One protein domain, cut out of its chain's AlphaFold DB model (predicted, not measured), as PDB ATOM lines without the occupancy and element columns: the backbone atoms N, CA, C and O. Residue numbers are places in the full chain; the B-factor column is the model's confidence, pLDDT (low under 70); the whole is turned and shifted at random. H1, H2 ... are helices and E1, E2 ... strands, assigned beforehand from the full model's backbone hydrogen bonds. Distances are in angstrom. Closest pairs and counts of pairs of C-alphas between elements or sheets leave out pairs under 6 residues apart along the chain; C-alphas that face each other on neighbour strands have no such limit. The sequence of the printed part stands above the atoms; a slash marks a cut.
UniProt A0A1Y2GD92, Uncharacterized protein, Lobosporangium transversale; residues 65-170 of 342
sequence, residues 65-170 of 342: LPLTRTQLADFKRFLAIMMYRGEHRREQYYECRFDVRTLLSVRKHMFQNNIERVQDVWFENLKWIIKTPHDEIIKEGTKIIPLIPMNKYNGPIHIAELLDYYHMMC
ATOM      1  N   LEU A  65     174.860 110.458 211.248       91.94
ATOM      2  CA  LEU A  65     174.492 111.727 211.885       91.94
ATOM      3  C   LEU A  65     174.826 111.754 213.383       91.94
ATOM      4  O   LEU A  65     173.907 111.815 214.204       91.94
ATOM      5  N   PRO A  66     176.117 111.696 213.765       93.19
ATOM      6  CA  PRO A  66     176.521 111.921 215.139       93.19
ATOM      7  C   PRO A  66     176.530 113.421 215.455       93.19
ATOM      8  O   PRO A  66     177.110 114.231 214.722       93.19
ATOM      9  N   LEU A  67     175.936 113.767 216.589       92.62
ATOM     10  CA  LEU A  67     176.034 115.077 217.214       92.62
ATOM     11  C   LEU A  67     176.488 114.921 218.652       92.62
ATOM     12  O   LEU A  67     175.917 114.120 219.386       92.62
ATOM     13  N   THR A  68     177.465 115.712 219.081       93.25
ATOM     14  CA  THR A  68     177.714 115.834 220.520       93.25
ATOM     15  C   THR A  68     176.560 116.576 221.193       93.25
ATOM     16  O   THR A  68     175.812 117.312 220.541       93.25
ATOM     17  N   ARG A  69     176.425 116.431 222.512       91.88
ATOM     18  CA  ARG A  69     175.453 117.187 223.309       91.88
ATOM     19  C   ARG A  69     175.578 118.689 223.087       91.88
ATOM     20  O   ARG A  69     174.564 119.340 222.862       91.88
ATOM     21  N   THR A  70     176.803 119.217 223.088       91.31
ATOM     22  CA  THR A  70     177.055 120.638 222.809       91.31
ATOM     23  C   THR A  70     176.580 121.033 221.417       91.31
ATOM     24  O   THR A  70     175.864 122.015 221.281       91.31
ATOM     25  N   GLN A  71     176.897 120.241 220.388       92.12
ATOM     26  CA  GLN A  71     176.456 120.551 219.025       92.12
ATOM     27  C   GLN A  71     174.929 120.510 218.893       92.12
ATOM     28  O   GLN A  71     174.353 121.346 218.204       92.12
ATOM     29  N   LEU A  72     174.264 119.562 219.560       92.25
ATOM     30  CA  LEU A  72     172.803 119.495 219.599       92.25
ATOM     31  C   LEU A  72     172.199 120.704 220.329       92.25
ATOM     32  O   LEU A  72     171.207 121.260 219.864       92.25
ATOM     33  N   ALA A  73     172.786 121.105 221.456       92.25
ATOM     34  CA  ALA A  73     172.376 122.274 222.226       92.25
ATOM     35  C   ALA A  73     172.520 123.573 221.415       92.25
ATOM     36  O   ALA A  73     171.578 124.364 221.355       92.25
ATOM     37  N   ASP A  74     173.654 123.756 220.736       92.25
ATOM     38  CA  ASP A  74     173.888 124.895 219.847       92.25
ATOM     39  C   ASP A  74     172.908 124.899 218.676       92.25
ATOM     40  O   ASP A  74     172.301 125.926 218.382       92.25
ATOM     41  N   PHE A  75     172.677 123.741 218.053       93.31
ATOM     42  CA  PHE A  75     171.724 123.632 216.955       93.31
ATOM     43  C   PHE A  75     170.289 123.942 217.400       93.31
ATOM     44  O   PHE A  75     169.567 124.659 216.714       93.31
ATOM     45  N   LYS A  76     169.868 123.473 218.576       92.88
ATOM     46  CA  LYS A  76     168.569 123.832 219.160       92.88
ATOM     47  C   LYS A  76     168.460 125.335 219.404       92.88
ATOM     48  O   LYS A  76     167.496 125.959 218.970       92.88
ATOM     49  N   ARG A  77     169.475 125.936 220.025       93.00
ATOM     50  CA  ARG A  77     169.520 127.384 220.244       93.00
ATOM     51  C   ARG A  77     169.438 128.163 218.927       93.00
ATOM     52  O   ARG A  77     168.703 129.144 218.861       93.00
ATOM     53  N   PHE A  78     170.112 127.693 217.874       92.56
ATOM     54  CA  PHE A  78     169.977 128.247 216.526       92.56
ATOM     55  C   PHE A  78     168.522 128.215 216.054       92.56
ATOM     56  O   PHE A  78     167.981 129.260 215.713       92.56
ATOM     57  N   LEU A  79     167.852 127.058 216.103       92.12
ATOM     58  CA  LEU A  79     166.445 126.942 215.695       92.12
ATOM     59  C   LEU A  79     165.519 127.866 216.503       92.12
ATOM     60  O   LEU A  79     164.640 128.504 215.926       92.12
ATOM     61  N   ALA A  80     165.740 127.985 217.815       91.62
ATOM     62  CA  ALA A  80     164.973 128.890 218.670       91.62
ATOM     63  C   ALA A  80     165.137 130.359 218.262       91.62
ATOM     64  O   ALA A  80     164.145 131.077 218.161       91.62
ATOM     65  N   ILE A  81     166.364 130.795 217.967       91.75
ATOM     66  CA  ILE A  81     166.631 132.154 217.481       91.75
ATOM     67  C   ILE A  81     165.984 132.386 216.111       91.75
ATOM     68  O   ILE A  81     165.398 133.441 215.880       91.75
ATOM     69  N   MET A  82     166.050 131.401 215.213       88.44
ATOM     70  CA  MET A  82     165.441 131.493 213.883       88.44
ATOM     71  C   MET A  82     163.917 131.642 213.941       88.44
ATOM     72  O   MET A  82     163.346 132.327 213.097       88.44
ATOM     73  N   MET A  83     163.262 131.051 214.944       87.50
ATOM     74  CA  MET A  83     161.843 131.298 215.211       87.50
ATOM     75  C   MET A  83     161.622 132.669 215.862       87.50
ATOM     76  O   MET A  83     160.757 133.428 215.429       87.50
ATOM     77  N   TYR A  84     162.412 133.004 216.888       88.88
ATOM     78  CA  TYR A  84     162.286 134.255 217.639       88.88
ATOM     79  C   TYR A  84     162.419 135.497 216.749       88.88
ATOM     80  O   TYR A  84     161.718 136.492 216.936       88.88
ATOM     81  N   ARG A  85     163.299 135.424 215.743       83.56
ATOM     82  CA  ARG A  85     163.520 136.513 214.790       83.56
ATOM     83  C   ARG A  85     162.395 136.689 213.773       83.56
ATOM     84  O   ARG A  85     162.454 137.645 213.010       83.56
ATOM     85  N   GLY A  86     161.420 135.779 213.704       82.00
ATOM     86  CA  GLY A  86     160.333 135.858 212.729       82.00
ATOM     87  C   GLY A  86     159.672 137.238 212.737       82.00
ATOM     88  O   GLY A  86     159.422 137.802 213.803       82.00
ATOM     89  N   GLU A  87     159.391 137.779 211.550       80.50
ATOM     90  CA  GLU A  87     158.874 139.144 211.354       80.50
ATOM     91  C   GLU A  87     157.685 139.447 212.271       80.50
ATOM     92  O   GLU A  87     157.704 140.429 213.007       80.50
ATOM     93  N   HIS A  88     156.724 138.524 212.350       83.25
ATOM     94  CA  HIS A  88     155.558 138.660 213.218       83.25
ATOM     95  C   HIS A  88     155.917 138.870 214.700       83.25
ATOM     96  O   HIS A  88     155.333 139.735 215.358       83.25
ATOM     97  N   ARG A  89     156.885 138.101 215.225       86.94
ATOM     98  CA  ARG A  89     157.336 138.205 216.622       86.94
ATOM     99  C   ARG A  89     158.084 139.514 216.842       86.94
ATOM    100  O   ARG A  89     157.820 140.189 217.828       86.94
ATOM    101  N   ARG A  90     158.962 139.920 215.919       87.12
ATOM    102  CA  ARG A  90     159.661 141.213 215.996       87.12
ATOM    103  C   ARG A  90     158.678 142.386 215.984       87.12
ATOM    104  O   ARG A  90     158.738 143.251 216.857       87.12
ATOM    105  N   GLU A  91     157.757 142.406 215.026       88.06
ATOM    106  CA  GLU A  91     156.726 143.438 214.910       88.06
ATOM    107  C   GLU A  91     155.847 143.512 216.160       88.06
ATOM    108  O   GLU A  91     155.431 144.600 216.545       88.06
ATOM    109  N   GLN A  92     155.615 142.390 216.851       91.19
ATOM    110  CA  GLN A  92     154.893 142.384 218.122       91.19
ATOM    111  C   GLN A  92     155.490 143.377 219.132       91.19
ATOM    112  O   GLN A  92     154.755 144.148 219.747       91.19
ATOM    113  N   TYR A  93     156.821 143.404 219.252       93.06
ATOM    114  CA  TYR A  93     157.539 144.335 220.123       93.06
ATOM    115  C   TYR A  93     157.645 145.740 219.515       93.06
ATOM    116  O   TYR A  93     157.470 146.729 220.226       93.06
ATOM    117  N   TYR A  94     157.899 145.843 218.208       90.12
ATOM    118  CA  TYR A  94     158.083 147.128 217.519       90.12
ATOM    119  C   TYR A  94     156.810 147.971 217.472       90.12
ATOM    120  O   TYR A  94     156.859 149.174 217.738       90.12
ATOM    121  N   GLU A  95     155.681 147.325 217.200       93.56
ATOM    122  CA  GLU A  95     154.355 147.931 217.076       93.56
ATOM    123  C   GLU A  95     153.521 147.790 218.359       93.56
ATOM    124  O   GLU A  95     152.384 148.254 218.415       93.56
ATOM    125  N   CYS A  96     154.072 147.162 219.404       92.19
ATOM    126  CA  CYS A  96     153.390 146.931 220.679       92.19
ATOM    127  C   CYS A  96     152.065 146.144 220.523       92.19
ATOM    128  O   CYS A  96     151.087 146.393 221.233       92.19
ATOM    129  N   ARG A  97     152.021 145.176 219.594       93.50
ATOM    130  CA  ARG A  97     150.844 144.330 219.303       93.50
ATOM    131  C   ARG A  97     150.693 143.196 220.320       93.50
ATOM    132  O   ARG A  97     150.793 142.016 219.989       93.50
ATOM    133  N   PHE A  98     150.449 143.553 221.573       91.75
ATOM    134  CA  PHE A  98     150.195 142.605 222.655       91.75
ATOM    135  C   PHE A  98     148.737 142.670 223.107       91.75
ATOM    136  O   PHE A  98     148.141 143.746 223.155       91.75
ATOM    137  N   ASP A  99     148.172 141.533 223.518       92.19
ATOM    138  CA  ASP A  99     146.962 141.570 224.333       92.19
ATOM    139  C   ASP A  99     147.255 142.250 225.685       92.19
ATOM    140  O   ASP A  99     148.404 142.338 226.135       92.19
ATOM    141  N   VAL A 100     146.206 142.722 226.361       92.12
ATOM    142  CA  VAL A 100     146.330 143.501 227.605       92.12
ATOM    143  C   VAL A 100     147.138 142.759 228.673       92.12
ATOM    144  O   VAL A 100     147.959 143.369 229.362       92.12
ATOM    145  N   ARG A 101     146.940 141.444 228.821       89.81
ATOM    146  CA  ARG A 101     147.611 140.652 229.857       89.81
ATOM    147  C   ARG A 101     149.097 140.513 229.547       89.81
ATOM    148  O   ARG A 101     149.921 140.696 230.446       89.81
ATOM    149  N   THR A 102     149.437 140.229 228.294       90.25
ATOM    150  CA  THR A 102     150.833 140.116 227.862       90.25
ATOM    151  C   THR A 102     151.550 141.458 227.959       90.25
ATOM    152  O   THR A 102     152.640 141.518 228.524       90.25
ATOM    153  N   LEU A 103     150.912 142.560 227.550       93.12
ATOM    154  CA  LEU A 103     151.495 143.899 227.659       93.12
ATOM    155  C   LEU A 103     151.823 144.277 229.110       93.12
ATOM    156  O   LEU A 103     152.891 144.823 229.390       93.12
ATOM    157  N   LEU A 104     150.925 143.974 230.052       92.75
ATOM    158  CA  LEU A 104     151.176 144.199 231.479       92.75
ATOM    159  C   LEU A 104     152.361 143.369 231.985       92.75
ATOM    160  O   LEU A 104     153.165 143.863 232.777       92.75
ATOM    161  N   SER A 105     152.500 142.128 231.513       92.12
ATOM    162  CA  SER A 105     153.649 141.280 231.837       92.12
ATOM    163  C   SER A 105     154.958 141.832 231.263       92.12
ATOM    164  O   SER A 105     155.957 141.857 231.981       92.12
ATOM    165  N   VAL A 106     154.952 142.322 230.020       94.62
ATOM    166  CA  VAL A 106     156.118 142.959 229.387       94.62
ATOM    167  C   VAL A 106     156.524 144.217 230.155       94.62
ATOM    168  O   VAL A 106     157.676 144.338 230.557       94.62
ATOM    169  N   ARG A 107     155.580 145.114 230.470       94.62
ATOM    170  CA  ARG A 107     155.856 146.338 231.249       94.62
ATOM    171  C   ARG A 107     156.409 146.044 232.639       94.62
ATOM    172  O   ARG A 107     157.274 146.763 233.129       94.62
ATOM    173  N   LYS A 108     155.929 144.977 233.277       93.50
ATOM    174  CA  LYS A 108     156.486 144.518 234.547       93.50
ATOM    175  C   LYS A 108     157.944 144.081 234.390       93.50
ATOM    176  O   LYS A 108     158.777 144.500 235.186       93.50
ATOM    177  N   HIS A 109     158.242 143.269 233.378       95.00
ATOM    178  CA  HIS A 109     159.607 142.830 233.091       95.00
ATOM    179  C   HIS A 109     160.531 144.018 232.780       95.00
ATOM    180  O   HIS A 109     161.644 144.069 233.298       95.00
ATOM    181  N   MET A 110     160.039 145.006 232.025       96.06
ATOM    182  CA  MET A 110     160.752 146.254 231.744       96.06
ATOM    183  C   MET A 110     161.117 147.011 233.021       96.06
ATOM    184  O   MET A 110     162.282 147.327 233.236       96.06
ATOM    185  N   PHE A 111     160.138 147.238 233.904       95.31
ATOM    186  CA  PHE A 111     160.363 147.910 235.186       95.31
ATOM    187  C   PHE A 111     161.408 147.184 236.047       95.31
ATOM    188  O   PHE A 111     162.226 147.819 236.701       95.31
ATOM    189  N   GLN A 112     161.397 145.851 236.043       93.88
ATOM    190  CA  GLN A 112     162.314 145.036 236.845       93.88
ATOM    191  C   GLN A 112     163.750 145.030 236.324       93.88
ATOM    192  O   GLN A 112     164.676 144.885 237.119       93.88
ATOM    193  N   ASN A 113     163.922 145.173 235.013       93.75
ATOM    194  CA  ASN A 113     165.220 145.101 234.347       93.75
ATOM    195  C   ASN A 113     165.715 146.473 233.865       93.75
ATOM    196  O   ASN A 113     166.696 146.539 233.136       93.75
ATOM    197  N   ASN A 114     165.068 147.564 234.295       94.56
ATOM    198  CA  ASN A 114     165.390 148.941 233.902       94.56
ATOM    199  C   ASN A 114     165.412 149.145 232.376       94.56
ATOM    200  O   ASN A 114     166.292 149.814 231.843       94.56
ATOM    201  N   ILE A 115     164.441 148.555 231.677       94.94
ATOM    202  CA  ILE A 115     164.280 148.696 230.228       94.94
ATOM    203  C   ILE A 115     163.264 149.807 229.957       94.94
ATOM    204  O   ILE A 115     162.130 149.748 230.435       94.94
ATOM    205  N   GLU A 116     163.651 150.818 229.184       93.56
ATOM    206  CA  GLU A 116     162.810 151.996 228.942       93.56
ATOM    207  C   GLU A 116     161.773 151.767 227.838       93.56
ATOM    208  O   GLU A 116     160.633 152.231 227.946       93.56
ATOM    209  N   ARG A 117     162.137 151.031 226.780       93.56
ATOM    210  CA  ARG A 117     161.283 150.833 225.605       93.56
ATOM    211  C   ARG A 117     160.932 149.367 225.395       93.56
ATOM    212  O   ARG A 117     161.734 148.470 225.615       93.56
ATOM    213  N   VAL A 118     159.718 149.120 224.905       93.12
ATOM    214  CA  VAL A 118     159.242 147.758 224.601       93.12
ATOM    215  C   VAL A 118     160.112 147.097 223.529       93.12
ATOM    216  O   VAL A 118     160.355 145.898 223.599       93.12
ATOM    217  N   GLN A 119     160.618 147.868 222.564       91.25
ATOM    218  CA  GLN A 119     161.489 147.350 221.508       91.25
ATOM    219  C   GLN A 119     162.808 146.798 222.055       91.25
ATOM    220  O   GLN A 119     163.281 145.771 221.574       91.25
ATOM    221  N   ASP A 120     163.355 147.425 223.095       92.06
ATOM    222  CA  ASP A 120     164.623 147.019 223.703       92.06
ATOM    223  C   ASP A 120     164.482 145.662 224.413       92.06
ATOM    224  O   ASP A 120     165.427 144.879 224.451       92.06
ATOM    225  N   VAL A 121     163.272 145.312 224.880       94.62
ATOM    226  CA  VAL A 121     162.976 143.974 225.429       94.62
ATOM    227  C   VAL A 121     163.254 142.882 224.394       94.62
ATOM    228  O   VAL A 121     163.744 141.814 224.753       94.62
ATOM    229  N   TRP A 122     162.978 143.135 223.109       93.31
ATOM    230  CA  TRP A 122     163.242 142.158 222.050       93.31
ATOM    231  C   TRP A 122     164.744 141.876 221.898       93.31
ATOM    232  O   TRP A 122     165.165 140.717 221.852       93.31
ATOM    233  N   PHE A 123     165.563 142.930 221.888       90.75
ATOM    234  CA  PHE A 123     167.018 142.802 221.807       90.75
ATOM    235  C   PHE A 123     167.621 142.187 223.071       90.75
ATOM    236  O   PHE A 123     168.469 141.302 222.962       90.75
ATOM    237  N   GLU A 124     167.167 142.579 224.261       93.12
ATOM    238  CA  GLU A 124     167.679 142.036 225.523       93.12
ATOM    239  C   GLU A 124     167.340 140.545 225.691       93.12
ATOM    240  O   GLU A 124     168.211 139.748 226.049       93.12
ATOM    241  N   ASN A 125     166.130 140.125 225.306       94.75
ATOM    242  CA  ASN A 125     165.771 138.706 225.242       94.75
ATOM    243  C   ASN A 125     166.698 137.938 224.280       94.75
ATOM    244  O   ASN A 125     167.249 136.896 224.646       94.75
ATOM    245  N   LEU A 126     166.913 138.459 223.065       92.94
ATOM    246  CA  LEU A 126     167.793 137.842 222.067       92.94
ATOM    247  C   LEU A 126     169.240 137.740 222.570       92.94
ATOM    248  O   LEU A 126     169.873 136.689 222.459       92.94
ATOM    249  N   LYS A 127     169.758 138.818 223.158       93.00
ATOM    250  CA  LYS A 127     171.110 138.915 223.723       93.00
ATOM    251  C   LYS A 127     171.316 137.888 224.822       93.00
ATOM    252  O   LYS A 127     172.358 137.228 224.850       93.00
ATOM    253  N   TRP A 128     170.320 137.712 225.686       95.19
ATOM    254  CA  TRP A 128     170.356 136.695 226.723       95.19
ATOM    255  C   TRP A 128     170.344 135.278 226.137       95.19
ATOM    256  O   TRP A 128     171.190 134.472 226.514       95.19
ATOM    257  N   ILE A 129     169.477 134.978 225.160       94.75
ATOM    258  CA  ILE A 129     169.443 133.658 224.499       94.75
ATOM    259  C   ILE A 129     170.790 133.334 223.831       94.75
ATOM    260  O   ILE A 129     171.273 132.208 223.938       94.75
ATOM    261  N   ILE A 130     171.417 134.307 223.161       92.94
ATOM    262  CA  ILE A 130     172.717 134.130 222.493       92.94
ATOM    263  C   ILE A 130     173.831 133.846 223.510       92.94
ATOM    264  O   ILE A 130     174.642 132.941 223.300       92.94
ATOM    265  N   LYS A 131     173.888 134.610 224.607       93.00
ATOM    266  CA  LYS A 131     174.983 134.528 225.589       93.00
ATOM    267  C   LYS A 131     174.845 133.355 226.554       93.00
ATOM    268  O   LYS A 131     175.859 132.835 227.013       93.00
ATOM    269  N   THR A 132     173.623 132.932 226.854       94.44
ATOM    270  CA  THR A 132     173.368 131.900 227.858       94.44
ATOM    271  C   THR A 132     173.474 130.496 227.242       94.44
ATOM    272  O   THR A 132     172.866 130.224 226.200       94.44
ATOM    273  N   PRO A 133     174.239 129.570 227.853       91.81
ATOM    274  CA  PRO A 133     174.265 128.174 227.432       91.81
ATOM    275  C   PRO A 133     172.871 127.536 227.468       91.81
ATOM    276  O   PRO A 133     172.086 127.787 228.380       91.81
ATOM    277  N   HIS A 134     172.577 126.649 226.514       91.69
ATOM    278  CA  HIS A 134     171.269 125.989 226.406       91.69
ATOM    279  C   HIS A 134     170.788 125.374 227.734       91.69
ATOM    280  O   HIS A 134     169.659 125.631 228.143       91.69
ATOM    281  N   ASP A 135     171.644 124.618 228.428       89.31
ATOM    282  CA  ASP A 135     171.285 123.935 229.679       89.31
ATOM    283  C   ASP A 135     170.939 124.917 230.812       89.31
ATOM    284  O   ASP A 135     170.080 124.628 231.647       89.31
ATOM    285  N   GLU A 136     171.556 126.103 230.827       91.81
ATOM    286  CA  GLU A 136     171.225 127.165 231.780       91.81
ATOM    287  C   GLU A 136     169.861 127.783 231.476       91.81
ATOM    288  O   GLU A 136     169.081 128.005 232.401       91.81
ATOM    289  N   ILE A 137     169.522 127.970 230.195       93.19
ATOM    290  CA  ILE A 137     168.180 128.418 229.790       93.19
ATOM    291  C   ILE A 137     167.127 127.387 230.207       93.19
ATOM    292  O   ILE A 137     166.095 127.744 230.775       93.19
ATOM    293  N   ILE A 138     167.392 126.095 229.982       90.44
ATOM    294  CA  ILE A 138     166.482 125.023 230.409       90.44
ATOM    295  C   ILE A 138     166.307 125.035 231.931       90.44
ATOM    296  O   ILE A 138     165.177 124.971 232.411       90.44
ATOM    297  N   LYS A 139     167.398 125.170 232.694       89.00
ATOM    298  CA  LYS A 139     167.364 125.282 234.160       89.00
ATOM    299  C   LYS A 139     166.606 126.520 234.643       89.00
ATOM    300  O   LYS A 139     165.992 126.485 235.705       89.00
ATOM    301  N   GLU A 140     166.660 127.616 233.901       90.56
ATOM    302  CA  GLU A 140     165.875 128.806 234.206       90.56
ATOM    303  C   GLU A 140     164.379 128.543 233.975       90.56
ATOM    304  O   GLU A 140     163.563 128.824 234.852       90.56
ATOM    305  N   GLY A 141     164.027 127.906 232.853       88.38
ATOM    306  CA  GLY A 141     162.650 127.531 232.526       88.38
ATOM    307  C   GLY A 141     162.025 126.558 233.530       88.38
ATOM    308  O   GLY A 141     160.859 126.718 233.892       88.38
ATOM    309  N   THR A 142     162.791 125.601 234.071       84.75
ATOM    310  CA  THR A 142     162.269 124.656 235.079       84.75
ATOM    311  C   THR A 142     161.832 125.323 236.379       84.75
ATOM    312  O   THR A 142     160.995 124.759 237.082       84.75
ATOM    313  N   LYS A 143     162.314 126.535 236.688       82.88
ATOM    314  CA  LYS A 143     161.851 127.303 237.856       82.88
ATOM    315  C   LYS A 143     160.379 127.712 237.740       82.88
ATOM    316  O   LYS A 143     159.756 128.000 238.754       82.88
ATOM    317  N   ILE A 144     159.830 127.758 236.527       78.19
ATOM    318  CA  ILE A 144     158.501 128.318 236.235       78.19
ATOM    319  C   ILE A 144     157.409 127.231 236.223       78.19
ATOM    320  O   ILE A 144     156.237 127.507 236.478       78.19
ATOM    321  N   ILE A 145     157.785 125.972 236.000       66.25
ATOM    322  CA  ILE A 145     156.874 124.825 235.858       66.25
ATOM    323  C   ILE A 145     156.345 124.380 237.231       66.25
ATOM    324  O   ILE A 145     157.095 124.349 238.206       66.25
ATOM    325  N   PRO A 146     155.082 123.933 237.339       53.72
ATOM    326  CA  PRO A 146     153.886 124.769 237.501       53.72
ATOM    327  C   PRO A 146     153.805 125.501 238.869       53.72
ATOM    328  O   PRO A 146     152.721 125.854 239.330       53.72
ATOM    329  N   LEU A 147     154.928 125.692 239.568       51.88
ATOM    330  CA  LEU A 147     154.971 126.135 240.967       51.88
ATOM    331  C   LEU A 147     154.970 127.659 241.148       51.88
ATOM    332  O   LEU A 147     154.689 128.139 242.247       51.88
ATOM    333  N   ILE A 148     155.269 128.436 240.100       56.66
ATOM    334  CA  ILE A 148     155.375 129.894 240.203       56.66
ATOM    335  C   ILE A 148     154.270 130.556 239.371       56.66
ATOM    336  O   ILE A 148     154.238 130.400 238.151       56.66
ATOM    337  N   PRO A 149     153.376 131.349 239.995       63.22
ATOM    338  CA  PRO A 149     152.504 132.256 239.265       63.22
ATOM    339  C   PRO A 149     153.335 133.087 238.283       63.22
ATOM    340  O   PRO A 149     154.273 133.753 238.710       63.22
ATOM    341  N   MET A 150     153.002 133.067 236.988       65.00
ATOM    342  CA  MET A 150     153.788 133.745 235.937       65.00
ATOM    343  C   MET A 150     154.130 135.207 236.276       65.00
ATOM    344  O   MET A 150     155.183 135.723 235.920       65.00
ATOM    345  N   ASN A 151     153.266 135.873 237.043       65.69
ATOM    346  CA  ASN A 151     153.477 137.230 237.525       65.69
ATOM    347  C   ASN A 151     154.550 137.373 238.623       65.69
ATOM    348  O   ASN A 151     154.732 138.488 239.095       65.69
ATOM    349  N   LYS A 152     155.232 136.320 239.080       76.62
ATOM    350  CA  LYS A 152     156.304 136.384 240.097       76.62
ATOM    351  C   LYS A 152     157.702 136.145 239.529       76.62
ATOM    352  O   LYS A 152     158.673 136.243 240.274       76.62
ATOM    353  N   TYR A 153     157.803 135.816 238.246       86.44
ATOM    354  CA  TYR A 153     159.092 135.641 237.598       86.44
ATOM    355  C   TYR A 153     159.768 136.996 237.370       86.44
ATOM    356  O   TYR A 153     159.170 137.889 236.774       86.44
ATOM    357  N   ASN A 154     161.006 137.122 237.848       86.44
ATOM    358  CA  ASN A 154     161.818 138.341 237.780       86.44
ATOM    359  C   ASN A 154     163.194 138.033 237.163       86.44
ATOM    360  O   ASN A 154     164.217 138.506 237.654       86.44
ATOM    361  N   GLY A 155     163.236 137.135 236.180       90.25
ATOM    362  CA  GLY A 155     164.491 136.746 235.554       90.25
ATOM    363  C   GLY A 155     164.932 137.677 234.421       90.25
ATOM    364  O   GLY A 155     164.242 138.650 234.099       90.25
ATOM    365  N   PRO A 156     166.091 137.360 233.820       91.62
ATOM    366  CA  PRO A 156     166.780 138.211 232.846       91.62
ATOM    367  C   PRO A 156     166.155 138.206 231.443       91.62
ATOM    368  O   PRO A 156     166.554 138.992 230.598       91.62
ATOM    369  N   ILE A 157     165.191 137.322 231.189       94.25
ATOM    370  CA  ILE A 157     164.432 137.217 229.937       94.25
ATOM    371  C   ILE A 157     162.943 137.376 230.252       94.25
ATOM    372  O   ILE A 157     162.499 137.061 231.358       94.25
ATOM    373  N   HIS A 158     162.137 137.866 229.315       93.81
ATOM    374  CA  HIS A 158     160.688 137.887 229.501       93.81
ATOM    375  C   HIS A 158     160.118 136.461 229.626       93.81
ATOM    376  O   HIS A 158     160.508 135.543 228.906       93.81
ATOM    377  N   ILE A 159     159.168 136.265 230.547       91.12
ATOM    378  CA  ILE A 159     158.643 134.933 230.887       91.12
ATOM    379  C   ILE A 159     158.029 134.187 229.698       91.12
ATOM    380  O   ILE A 159     158.194 132.972 229.611       91.12
ATOM    381  N   ALA A 160     157.321 134.880 228.802       89.12
ATOM    382  CA  ALA A 160     156.694 134.215 227.663       89.12
ATOM    383  C   ALA A 160     157.761 133.635 226.729       89.12
ATOM    384  O   ALA A 160     157.653 132.487 226.318       89.12
ATOM    385  N   GLU A 161     158.841 134.381 226.493       91.88
ATOM    386  CA  GLU A 161     159.942 133.937 225.635       91.88
ATOM    387  C   GLU A 161     160.732 132.779 226.252       91.88
ATOM    388  O   GLU A 161     161.136 131.850 225.553       91.88
ATOM    389  N   LEU A 162     160.908 132.779 227.576       92.19
ATOM    390  CA  LEU A 162     161.519 131.651 228.273       92.19
ATOM    391  C   LEU A 162     160.653 130.387 228.204       92.19
ATOM    392  O   LEU A 162     161.187 129.296 228.006       92.19
ATOM    393  N   LEU A 163     159.334 130.523 228.366       88.25
ATOM    394  CA  LEU A 163     158.401 129.405 228.241       88.25
ATOM    395  C   LEU A 163     158.371 128.869 226.808       88.25
ATOM    396  O   LEU A 163     158.499 127.659 226.629       88.25
ATOM    397  N   ASP A 164     158.291 129.741 225.802       88.06
ATOM    398  CA  ASP A 164     158.341 129.357 224.387       88.06
ATOM    399  C   ASP A 164     159.645 128.609 224.072       88.06
ATOM    400  O   ASP A 164     159.620 127.507 223.513       88.06
ATOM    401  N   TYR A 165     160.795 129.142 224.509       91.62
ATOM    402  CA  TYR A 165     162.085 128.467 224.351       91.62
ATOM    403  C   TYR A 165     162.087 127.099 225.044       91.62
ATOM    404  O   TYR A 165     162.468 126.095 224.437       91.62
ATOM    405  N   TYR A 166     161.658 127.037 226.307       88.81
ATOM    406  CA  TYR A 166     161.649 125.806 227.095       88.81
ATOM    407  C   TYR A 166     160.763 124.733 226.456       88.81
ATOM    408  O   TYR A 166     161.216 123.608 226.230       88.81
ATOM    409  N   HIS A 167     159.516 125.075 226.124       83.56
ATOM    410  CA  HIS A 167     158.554 124.153 225.527       83.56
ATOM    411  C   HIS A 167     158.996 123.668 224.150       83.56
ATOM    412  O   HIS A 167     158.749 122.516 223.799       83.56
ATOM    413  N   MET A 168     159.677 124.511 223.375       84.62
ATOM    414  CA  MET A 168     160.131 124.127 222.047       84.62
ATOM    415  C   MET A 168     161.432 123.321 222.079       84.62
ATOM    416  O   MET A 168     161.583 122.370 221.313       84.62
ATOM    417  N   MET A 169     162.379 123.675 222.951       87.56
ATOM    418  CA  MET A 169     163.733 123.114 222.926       87.56
ATOM    419  C   MET A 169     163.933 121.913 223.853       87.56
ATOM    420  O   MET A 169     164.867 121.134 223.634       87.56
ATOM    421  N   CYS A 170     163.040 121.680 224.820       82.94
ATOM    422  CA  CYS A 170     162.987 120.417 225.573       82.94
ATOM    423  C   CYS A 170     162.499 119.228 224.724       82.94
ATOM    424  O   CYS A 170     162.598 118.071 225.142       82.94
TER     425      CYS A 170
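What this domain is: This is residues 65 to 170 of the 342 residues of an uncharacterized protein of Lobosporangium transversale (UniProt A0A1Y2GD92). Two helices, H1 and H4, lie side by side over part of their lengths and run opposite ways; H5 and H6 cross each other and pack on H1, while H2 and H3 pack on the beginning of H4. E1 lies far out at one end, before H1. The printed part has 106 residues, with one named strand and six named helices in the order E1, H1, H2, H3, H4, H5, H6, and is mostly helix. It is compact, with a radius of gyration of the C-alphas of 14.0 A and spans of 45 by 33 by 22 A.

How they stand to each other: H1, residues 69 to 84, touches H4, residues 118 to 131, with residues 77 to 84 alone, at a shallow tilt of 14 degrees; the closest C-alphas, of Ile 81 and Leu 126, are 7.4 A apart. H5, residues 134 to 142, touches H1 at a steep tilt of 67 degrees, closest at C-alphas 73 and 134, 5.7 A. H6, residues 159 to 169, touches H1, closest at C-alphas 76 and 169, 6.2 A. H5 and H6 touch at 60 degrees, a steep tilt, closest at C-alphas 141 and 166, 5.8 A. H2, residues 87 to 94, touches H4, closest at C-alphas 93 and 119, 5.2 A. H3, residues 100 to 113, touches H4, closest at C-alphas 110 and 121, 7.1 A. H2 and H3 are apart; H3 and H6 are near each other, with 7 pairs of C-alphas within 10 A. Every O i to N i+4 pair is within hydrogen-bond range in H1, H3, H5 and H6, against 3 of 4 in H2 and 8 of 10 in H4.

Where its parts are: H1 is 22.3 A long from C-alpha 69 at (175.453, 117.187, 223.309), H4 20.6 A and H3 20.1 A. E1, residues 65 to 68, pairs with no named strand. H6 ends at C-alpha 169, (163.733, 123.114, 222.926).

The domain as a whole: The farthest C-alphas, of Pro 66 and Val 100, are 45.4 A apart. The printed part has no cut. The link from H5 to H6, residues 143 to 158, is long; the others are tight. Mean pLDDT of the printed part is 88.8, with residues 145 to 151 under 70.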